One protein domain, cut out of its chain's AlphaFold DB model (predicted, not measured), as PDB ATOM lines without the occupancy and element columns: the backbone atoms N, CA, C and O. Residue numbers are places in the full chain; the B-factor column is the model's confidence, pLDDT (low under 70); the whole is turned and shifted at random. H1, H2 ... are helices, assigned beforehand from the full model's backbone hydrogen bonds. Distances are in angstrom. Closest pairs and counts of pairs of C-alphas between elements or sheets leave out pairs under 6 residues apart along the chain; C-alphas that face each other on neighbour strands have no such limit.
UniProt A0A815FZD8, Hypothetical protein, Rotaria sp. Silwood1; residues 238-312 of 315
ATOM      1  N   PRO A 238      65.764 151.770 483.266       86.44
ATOM      2  CA  PRO A 238      66.169 153.062 483.810       86.44
ATOM      3  C   PRO A 238      66.634 154.025 482.715       86.44
ATOM      4  O   PRO A 238      67.251 153.600 481.734       86.44
ATOM      5  N   GLU A 239      66.428 155.324 482.930       84.38
ATOM      6  CA  GLU A 239      66.764 156.392 481.976       84.38
ATOM      7  C   GLU A 239      68.220 156.318 481.484       84.38
ATOM      8  O   GLU A 239      68.486 156.447 480.292       84.38
ATOM      9  N   GLU A 240      69.166 155.984 482.366       81.75
ATOM     10  CA  GLU A 240      70.581 155.793 482.014       81.75
ATOM     11  C   GLU A 240      70.783 154.696 480.951       81.75
ATOM     12  O   GLU A 240      71.577 154.843 480.020       81.75
ATOM     13  N   ARG A 241      70.033 153.592 481.057       82.25
ATOM     14  CA  ARG A 241      70.102 152.456 480.125       82.25
ATOM     15  C   ARG A 241      69.387 152.760 478.814       82.25
ATOM     16  O   ARG A 241      69.810 152.265 477.770       82.25
ATOM     17  N   ILE A 242      68.349 153.591 478.863       89.06
ATOM     18  CA  ILE A 242      67.700 154.138 477.670       89.06
ATOM     19  C   ILE A 242      68.634 155.085 476.934       89.06
ATOM     20  O   ILE A 242      68.748 154.970 475.719       89.06
ATOM     21  N   GLY A 243      69.366 155.943 477.646       87.94
ATOM     22  CA  GLY A 243      70.391 156.802 477.058       87.94
ATOM     23  C   GLY A 243      71.475 156.002 476.332       87.94
ATOM     24  O   GLY A 243      71.818 156.317 475.193       87.94
ATOM     25  N   ASP A 244      71.960 154.915 476.940       87.12
ATOM     26  CA  ASP A 244      72.938 154.022 476.308       87.12
ATOM     27  C   ASP A 244      72.372 153.330 475.051       87.12
ATOM     28  O   ASP A 244      73.059 153.236 474.030       87.12
ATOM     29  N   PHE A 245      71.116 152.866 475.095       90.00
ATOM     30  CA  PHE A 245      70.446 152.280 473.931       90.00
ATOM     31  C   PHE A 245      70.202 153.316 472.824       90.00
ATOM     32  O   PHE A 245      70.458 153.032 471.657       90.00
ATOM     33  N   ALA A 246      69.770 154.526 473.179       91.44
ATOM     34  CA  ALA A 246      69.544 155.622 472.246       91.44
ATOM     35  C   ALA A 246      70.847 156.042 471.552       91.44
ATOM     36  O   ALA A 246      70.864 156.222 470.337       91.44
ATOM     37  N   LEU A 247      71.962 156.116 472.286       91.38
ATOM     38  CA  LEU A 247      73.277 156.379 471.700       91.38
ATOM     39  C   LEU A 247      73.665 155.301 470.676       91.38
ATOM     40  O   LEU A 247      74.155 155.621 469.594       91.38
ATOM     41  N   TYR A 248      73.420 154.028 470.996       90.31
ATOM     42  CA  TYR A 248      73.664 152.923 470.069       90.31
ATOM     43  C   TYR A 248      72.761 152.985 468.828       90.31
ATOM     44  O   TYR A 248      73.250 152.837 467.708       90.31
ATOM     45  N   ASN A 249      71.469 153.271 469.010       92.44
ATOM     46  CA  ASN A 249      70.514 153.492 467.925       92.44
ATOM     47  C   ASN A 249      70.984 154.615 466.986       92.44
ATOM     48  O   ASN A 249      71.049 154.399 465.780       92.44
ATOM     49  N   VAL A 250      71.392 155.769 467.528       92.44
ATOM     50  CA  VAL A 250      71.895 156.905 466.737       92.44
ATOM     51  C   VAL A 250      73.113 156.505 465.911       92.44
ATOM     52  O   VAL A 250      73.169 156.797 464.719       92.44
ATOM     53  N   ILE A 251      74.078 155.801 466.512       92.19
ATOM     54  CA  ILE A 251      75.262 155.309 465.795       92.19
ATOM     55  C   ILE A 251      74.858 154.437 464.604       92.19
ATOM     56  O   ILE A 251      75.376 154.620 463.503       92.19
ATOM     57  N   LEU A 252      73.935 153.497 464.813       90.62
ATOM     58  CA  LEU A 252      73.491 152.598 463.755       90.62
ATOM     59  C   LEU A 252      72.679 153.313 462.676       90.62
ATOM     60  O   LEU A 252      72.892 153.032 461.505       90.62
ATOM     61  N   ARG A 253      71.823 154.274 463.040       88.94
ATOM     62  CA  ARG A 253      71.092 155.110 462.075       88.94
ATOM     63  C   ARG A 253      72.041 155.930 461.211       88.94
ATOM     64  O   ARG A 253      71.865 155.976 460.002       88.94
ATOM     65  N   LEU A 254      73.093 156.507 461.793       90.50
ATOM     66  CA  LEU A 254      74.124 157.216 461.026       90.50
ATOM     67  C   LEU A 254      74.858 156.292 460.043       90.50
ATOM     68  O   LEU A 254      75.177 156.710 458.934       90.50
ATOM     69  N   LEU A 255      75.112 155.041 460.435       89.06
ATOM     70  CA  LEU A 255      75.747 154.042 459.571       89.06
ATOM     71  C   LEU A 255      74.807 153.445 458.510       89.06
ATOM     72  O   LEU A 255      75.293 152.958 457.491       89.06
ATOM     73  N   HIS A 256      73.501 153.446 458.767       85.94
ATOM     74  CA  HIS A 256      72.470 152.895 457.888       85.94
ATOM     75  C   HIS A 256      71.988 153.931 456.864       85.94
ATOM     76  O   HIS A 256      72.086 153.707 455.661       85.94
ATOM     77  N   ASP A 257      71.543 155.098 457.337       81.81
ATOM     78  CA  ASP A 257      70.856 156.101 456.515       81.81
ATOM     79  C   ASP A 257      71.841 157.038 455.791       81.81
ATOM     80  O   ASP A 257      71.581 157.462 454.669       81.81
ATOM     81  N   TYR A 258      72.971 157.369 456.429       81.56
ATOM     82  CA  TYR A 258      73.834 158.487 456.012       81.56
ATOM     83  C   TYR A 258      75.259 158.077 455.628       81.56
ATOM     84  O   TYR A 258      76.080 158.933 455.294       81.56
ATOM     85  N   TRP A 259      75.605 156.792 455.714       84.81
ATOM     86  CA  TRP A 259      76.968 156.365 455.426       84.81
ATOM     87  C   TRP A 259      77.281 156.437 453.933       84.81
ATOM     88  O   TRP A 259      76.816 155.603 453.159       84.81
ATOM     89  N   ASP A 260      78.162 157.369 453.571       82.56
ATOM     90  CA  ASP A 260      78.630 157.547 452.193       82.56
ATOM     91  C   ASP A 260      80.163 157.678 452.104       82.56
ATOM     92  O   ASP A 260      80.727 158.517 451.410       82.56
ATOM     93  N   ASN A 261      80.879 156.887 452.915       78.69
ATOM     94  CA  ASN A 261      82.343 156.942 453.058       78.69
ATOM     95  C   ASN A 261      82.918 158.318 453.469       78.69
ATOM     96  O   ASN A 261      84.134 158.528 453.396       78.69
ATOM     97  N   ASP A 262      82.083 159.231 453.975       84.25
ATOM     98  CA  ASP A 262      82.523 160.527 454.488       84.25
ATOM     99  C   ASP A 262      83.435 160.347 455.716       84.25
ATOM    100  O   ASP A 262      83.065 159.788 456.756       84.25
ATOM    101  N   LYS A 263      84.657 160.873 455.602       83.50
ATOM    102  CA  LYS A 263      85.657 160.866 456.669       83.50
ATOM    103  C   LYS A 263      85.173 161.588 457.932       83.50
ATOM    104  O   LYS A 263      85.386 161.064 459.023       83.50
ATOM    105  N   LYS A 264      84.518 162.748 457.812       87.94
ATOM    106  CA  LYS A 264      84.037 163.536 458.962       87.94
ATOM    107  C   LYS A 264      82.942 162.797 459.724       87.94
ATOM    108  O   LYS A 264      82.968 162.755 460.959       87.94
ATOM    109  N   LEU A 265      82.012 162.184 458.991       87.31
ATOM    110  CA  LEU A 265      80.978 161.336 459.574       87.31
ATOM    111  C   LEU A 265      81.606 160.115 460.257       87.31
ATOM    112  O   LEU A 265      81.292 159.819 461.408       87.31
ATOM    113  N   GLY A 266      82.565 159.454 459.601       86.56
ATOM    114  CA  GLY A 266      83.288 158.318 460.173       86.56
ATOM    115  C   GLY A 266      84.057 158.643 461.455       86.56
ATOM    116  O   GLY A 266      84.037 157.843 462.396       86.56
ATOM    117  N   ASP A 267      84.695 159.810 461.532       88.00
ATOM    118  CA  ASP A 267      85.392 160.272 462.737       88.00
ATOM    119  C   ASP A 267      84.393 160.563 463.872       88.00
ATOM    120  O   ASP A 267      84.604 160.145 465.016       88.00
ATOM    121  N   SER A 268      83.256 161.189 463.548       90.88
ATOM    122  CA  SER A 268      82.158 161.441 464.493       90.88
ATOM    123  C   SER A 268      81.580 160.141 465.059       90.88
ATOM    124  O   SER A 268      81.514 159.971 466.276       90.88
ATOM    125  N   ILE A 269      81.252 159.178 464.194       91.19
ATOM    126  CA  ILE A 269      80.741 157.858 464.592       91.19
ATOM    127  C   ILE A 269      81.759 157.120 465.467       91.19
ATOM    128  O   ILE A 269      81.397 156.532 466.486       91.19
ATOM    129  N   SER A 270      83.046 157.188 465.123       88.69
ATOM    130  CA  SER A 270      84.107 156.555 465.912       88.69
ATOM    131  C   SER A 270      84.219 157.157 467.318       88.69
ATOM    132  O   SER A 270      84.497 156.436 468.277       88.69
ATOM    133  N   ASN A 271      83.971 158.460 467.475       90.69
ATOM    134  CA  ASN A 271      83.907 159.100 468.789       90.69
ATOM    135  C   ASN A 271      82.663 158.670 469.579       90.69
ATOM    136  O   ASN A 271      82.787 158.333 470.757       90.69
ATOM    137  N   LEU A 272      81.492 158.598 468.937       92.56
ATOM    138  CA  LEU A 272      80.263 158.107 469.570       92.56
ATOM    139  C   LEU A 272      80.406 156.650 470.041       92.56
ATOM    140  O   LEU A 272      80.058 156.335 471.177       92.56
ATOM    141  N   LEU A 273      81.009 155.777 469.228       90.62
ATOM    142  CA  LEU A 273      81.298 154.382 469.584       90.62
ATOM    143  C   LEU A 273      82.230 154.257 470.796       90.62
ATOM    144  O   LEU A 273      82.042 153.368 471.631       90.62
ATOM    145  N   LYS A 274      83.219 155.153 470.934       88.38
ATOM    146  CA  LYS A 274      84.088 155.209 472.124       88.38
ATOM    147  C   LYS A 274      83.312 155.621 473.372       88.38
ATOM    148  O   LYS A 274      83.518 155.021 474.426       88.38
ATOM    149  N   ILE A 275      82.422 156.611 473.261       89.25
ATOM    150  CA  ILE A 275      81.554 157.041 474.368       89.25
ATOM    151  C   ILE A 275      80.637 155.888 474.785       89.25
ATOM    152  O   ILE A 275      80.623 155.520 475.957       89.25
ATOM    153  N   TYR A 276      79.963 155.254 473.824       88.50
ATOM    154  CA  TYR A 276      79.105 154.096 474.069       88.50
ATOM    155  C   TYR A 276      79.862 152.963 474.773       88.50
ATOM    156  O   TYR A 276      79.426 152.465 475.807       88.50
ATOM    157  N   SER A 277      81.050 152.611 474.276       84.00
ATOM    158  CA  SER A 277      81.902 151.569 474.869       84.00
ATOM    159  C   SER A 277      82.310 151.892 476.311       84.00
ATOM    160  O   SER A 277      82.346 151.009 477.173       84.00
ATOM    161  N   LYS A 278      82.600 153.168 476.593       84.44
ATOM    162  CA  LYS A 278      82.937 153.645 477.939       84.44
ATOM    163  C   LYS A 278      81.740 153.534 478.885       84.44
ATOM    164  O   LYS A 278      81.913 153.056 480.005       84.44
ATOM    165  N   ASN A 279      80.547 153.927 478.441       82.88
ATOM    166  CA  ASN A 279      79.328 153.810 479.241       82.88
ATOM    167  C   ASN A 279      78.977 152.347 479.514       82.88
ATOM    168  O   ASN A 279      78.744 151.976 480.661       82.88
ATOM    169  N   LEU A 280      79.043 151.497 478.487       77.56
ATOM    170  CA  LEU A 280      78.816 150.059 478.606       77.56
ATOM    171  C   LEU A 280      79.744 149.444 479.665       77.56
ATOM    172  O   LEU A 280      79.293 148.698 480.528       77.56
ATOM    173  N   SER A 281      81.026 149.817 479.654       75.00
ATOM    174  CA  SER A 281      82.017 149.322 480.618       75.00
ATOM    175  C   SER A 281      81.773 149.812 482.051       75.00
ATOM    176  O   SER A 281      82.130 149.119 482.998       75.00
ATOM    177  N   LYS A 282      81.176 150.999 482.221       76.00
ATOM    178  CA  LYS A 282      80.853 151.581 483.532       76.00
ATOM    179  C   LYS A 282      79.549 151.021 484.115       76.00
ATOM    180  O   LYS A 282      79.469 150.795 485.317       76.00
ATOM    181  N   ASN A 283      78.548 150.812 483.262       65.94
ATOM    182  CA  ASN A 283      77.164 150.543 483.660       65.94
ATOM    183  C   ASN A 283      76.796 149.051 483.616       65.94
ATOM    184  O   ASN A 283      75.756 148.652 484.144       65.94
ATOM    185  N   VAL A 284      77.604 148.199 482.976       64.06
ATOM    186  CA  VAL A 284      77.397 146.749 483.022       64.06
ATOM    187  C   VAL A 284      77.927 146.222 484.351       64.06
ATOM    188  O   VAL A 284      79.120 145.995 484.536       64.06
ATOM    189  N   ILE A 285      76.999 146.003 485.281       57.53
ATOM    190  CA  ILE A 285      77.232 145.213 486.488       57.53
ATOM    191  C   ILE A 285      77.786 143.855 486.028       57.53
ATOM    192  O   ILE A 285      77.136 143.155 485.246       57.53
ATOM    193  N   SER A 286      78.969 143.474 486.518       55.84
ATOM    194  CA  SER A 286      79.712 142.250 486.154       55.84
ATOM    195  C   SER A 286      78.914 140.940 486.241       55.84
ATOM    196  O   SER A 286      79.376 139.901 485.778       55.84
ATOM    197  N   ASN A 287      77.728 140.980 486.845       55.53
ATOM    198  CA  ASN A 287      76.872 139.831 487.102       55.53
ATOM    199  C   ASN A 287      75.854 139.560 485.978       55.53
ATOM    200  O   ASN A 287      75.252 138.493 485.975       55.53
ATOM    201  N   VAL A 288      75.649 140.492 485.033       61.56
ATOM    202  CA  VAL A 288      74.691 140.320 483.915       61.56
ATOM    203  C   VAL A 288      75.388 139.858 482.633       61.56
ATOM    204  O   VAL A 288      74.839 139.059 481.882       61.56
ATOM    205  N   TYR A 289      76.615 140.330 482.391       62.88
ATOM    206  CA  TYR A 289      77.417 139.950 481.227       62.88
ATOM    207  C   TYR A 289      78.768 139.379 481.664       62.88
ATOM    208  O   TYR A 289      79.520 140.067 482.356       62.88
ATOM    209  N   PRO A 290      79.137 138.167 481.211       68.56
ATOM    210  CA  PRO A 290      80.486 137.647 481.388       68.56
ATOM    211  C   PRO A 290      81.532 138.634 480.833       68.56
ATOM    212  O   PRO A 290      81.393 139.057 479.678       68.56
ATOM    213  N   PRO A 291      82.614 138.959 481.573       68.19
ATOM    214  CA  PRO A 291      83.609 139.954 481.150       68.19
ATOM    215  C   PRO A 291      84.177 139.713 479.745       68.19
ATOM    216  O   PRO A 291      84.378 140.646 478.973       68.19
ATOM    217  N   LYS A 292      84.356 138.441 479.368       68.81
ATOM    218  CA  LYS A 292      84.841 138.038 478.042       68.81
ATOM    219  C   LYS A 292      83.883 138.425 476.906       68.81
ATOM    220  O   LYS A 292      84.344 138.840 475.847       68.81
ATOM    221  N   LEU A 293      82.568 138.304 477.116       64.25
ATOM    222  CA  LEU A 293      81.566 138.711 476.124       64.25
ATOM    223  C   LEU A 293      81.522 140.233 475.982       64.25
ATOM    224  O   LEU A 293      81.437 140.731 474.865       64.25
ATOM    225  N   LEU A 294      81.669 140.968 477.088       69.25
ATOM    226  CA  LEU A 294      81.731 142.429 477.068       69.25
ATOM    227  C   LEU A 294      82.908 142.935 476.222       69.25
ATOM    228  O   LEU A 294      82.725 143.807 475.375       69.25
ATOM    229  N   THR A 295      84.101 142.358 476.393       69.94
ATOM    230  CA  THR A 295      85.286 142.703 475.592       69.94
ATOM    231  C   THR A 295      85.083 142.420 474.103       69.94
ATOM    232  O   THR A 295      85.399 143.273 473.276       69.94
ATOM    233  N   ILE A 296      84.531 141.252 473.752       67.88
ATOM    234  CA  ILE A 296      84.294 140.872 472.351       67.88
ATOM    235  C   ILE A 296      83.269 141.809 471.704       67.88
ATOM    236  O   ILE A 296      83.536 142.337 470.627       67.88
ATOM    237  N   SER A 297      82.141 142.073 472.369       70.38
ATOM    238  CA  SER A 297      81.115 142.985 471.854       70.38
ATOM    239  C   SER A 297      81.652 144.408 471.700       70.38
ATOM    240  O   SER A 297      81.441 145.040 470.670       70.38
ATOM    241  N   THR A 298      82.426 144.893 472.674       72.44
ATOM    242  CA  THR A 298      83.044 146.229 472.625       72.44
ATOM    243  C   THR A 298      84.020 146.349 471.455       72.44
ATOM    244  O   THR A 298      83.994 147.329 470.713       72.44
ATOM    245  N   HIS A 299      84.847 145.325 471.239       73.50
ATOM    246  CA  HIS A 299      85.750 145.278 470.096       73.50
ATOM    247  C   HIS A 299      84.975 145.207 468.771       73.50
ATOM    248  O   HIS A 299      85.353 145.885 467.819       73.50
ATOM    249  N   ALA A 300      83.890 144.437 468.685       75.62
ATOM    250  CA  ALA A 300      83.063 144.391 467.481       75.62
ATOM    251  C   ALA A 300      82.466 145.772 467.152       75.62
ATOM    252  O   ALA A 300      82.562 146.225 466.012       75.62
ATOM    253  N   TYR A 301      81.945 146.485 468.156       78.94
ATOM    254  CA  TYR A 301      81.361 147.815 467.967       78.94
ATOM    255  C   TYR A 301      82.387 148.864 467.539       78.94
ATOM    256  O   TYR A 301      82.129 149.614 466.603       78.94
ATOM    257  N   LEU A 302      83.572 148.900 468.155       81.06
ATOM    258  CA  LEU A 302      84.615 149.872 467.799       81.06
ATOM    259  C   LEU A 302      85.105 149.738 466.348       81.06
ATOM    260  O   LEU A 302      85.620 150.702 465.787       81.06
ATOM    261  N   TYR A 303      84.936 148.564 465.739       81.69
ATOM    262  CA  TYR A 303      85.326 148.296 464.354       81.69
ATOM    263  C   TYR A 303      84.178 148.467 463.358       81.69
ATOM    264  O   TYR A 303      84.393 148.303 462.159       81.69
ATOM    265  N   LEU A 304      82.977 148.827 463.812       82.12
ATOM    266  CA  LEU A 304      81.800 148.900 462.954       82.12
ATOM    267  C   LEU A 304      81.950 149.961 461.851       82.12
ATOM    268  O   LEU A 304      81.679 149.680 460.688       82.12
ATOM    269  N   SER A 305      82.504 151.136 462.170       79.75
ATOM    270  CA  SER A 305      82.800 152.169 461.162       79.75
ATOM    271  C   SER A 305      83.834 151.703 460.127       79.75
ATOM    272  O   SER A 305      83.741 152.045 458.950       79.75
ATOM    273  N   PHE A 306      84.810 150.885 460.537       80.19
ATOM    274  CA  PHE A 306      85.781 150.279 459.623       80.19
ATOM    275  C   PHE A 306      85.136 149.213 458.730       80.19
ATOM    276  O   PHE A 306      85.475 149.113 457.552       80.19
ATOM    277  N   GLN A 307      84.191 148.437 459.263       81.94
ATOM    278  CA  GLN A 307      83.422 147.488 458.463       81.94
ATOM    279  C   GLN A 307      82.594 148.211 457.399       81.94
ATOM    280  O   GLN A 307      82.657 147.806 456.240       81.94
ATOM    281  N   CYS A 308      81.935 149.325 457.733       82.19
ATOM    282  CA  CYS A 308      81.183 150.098 456.741       82.19
ATOM    283  C   CYS A 308      82.081 150.747 455.671       82.19
ATOM    284  O   CYS A 308      81.719 150.784 454.498       82.19
ATOM    285  N   LYS A 309      83.314 151.157 456.017       81.25
ATOM    286  CA  LYS A 309      84.319 151.570 455.009       81.25
ATOM    287  C   LYS A 309      84.649 150.461 454.011       81.25
ATOM    288  O   LYS A 309      84.967 150.743 452.863       81.25
ATOM    289  N   LYS A 310      84.644 149.204 454.462       83.31
ATOM    290  CA  LYS A 310      85.022 148.053 453.637       83.31
ATOM    291  C   LYS A 310      83.856 147.494 452.821       83.31
ATOM    292  O   LYS A 310      84.081 147.023 451.713       83.31
ATOM    293  N   PHE A 311      82.648 147.498 453.380       81.81
ATOM    294  CA  PHE A 311      81.493 146.785 452.826       81.81
ATOM    295  C   PHE A 311      80.327 147.694 452.413       81.81
ATOM    296  O   PHE A 311      79.349 147.193 451.868       81.81
ATOM    297  N   GLY A 312      80.437 149.010 452.612       77.81
ATOM    298  CA  GLY A 312      79.358 149.966 452.366       77.81
ATOM    299  C   GLY A 312      78.489 150.200 453.603       77.81
ATOM    300  O   GLY A 312      78.835 149.786 454.708       77.81
TER     301      GLY A 312
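What this domain is: This is residues 238 to 312 of the 315 residues of the protein "Hypothetical protein" of Rotaria sp. Silwood1 (UniProt A0A815FZD8). Three legs run back and forth, with the long helix H2 between H1 on one side and, on another, a broken leg made of H3 and then the short H4. The legs H1 and H3 splay away from each other, while H4 comes near the last part of H1, so that the bundle is open at one end. The printed part has 75 residues with four named helices, H1, H2, H3 and H4 along the chain, and no named strand; the class is all helix. It is compact, with a radius of gyration of the C-alphas of 13.0 A and spans of 39 by 26 by 16 A.

How they stand to each other: H1, residues 239 to 257, and H2, residues 263 to 283, form a helical hairpin: they touch, closest at the C-alphas of Ile 251 and Ile 269, 6.2 A apart, at a shallow tilt of 25 degrees, opposite ways. H2 and H3, residues 291 to 302, form a second helical hairpin, touching closest at the C-alphas of Leu 273 and Leu 302, 5.9 A apart, at a shallow tilt of 16 degrees, opposite ways. H4, residues 304 to 311, only just touches H2, with 3 pairs of C-alphas within 8 A, and H2 takes part with residues 266 to 270 alone; the closest C-alphas, of Gly 266 and Ser 305, are 6.2 A apart, at a steep tilt of 40 degrees, opposite ways. H2 is the hub, touching three helices. H1 and H4 are close but not clearly touching, with the C-alphas of Leu 255 and Cys 308 closest at 7.3 A. H1 and H3 are apart, and H3 and H4 meet only through their link. In H1, H2, H3 and H4 every O i to N i+4 pair is within hydrogen-bond range.

Where its parts are: H1 begins at C-alpha 239, (66.764, 156.392, 481.976), and is 25.8 A long; H2 is 30.1 A and H3 16.7 A. H4, 10.4 A, ends at C-alpha 311, (81.493, 146.785, 452.826).

The domain as a whole: The farthest C-alphas, of Asp 260 and Asn 287, are 39.2 A apart. The printed part has no cut and no long link. Residues 283 to 296 have pLDDT under 70.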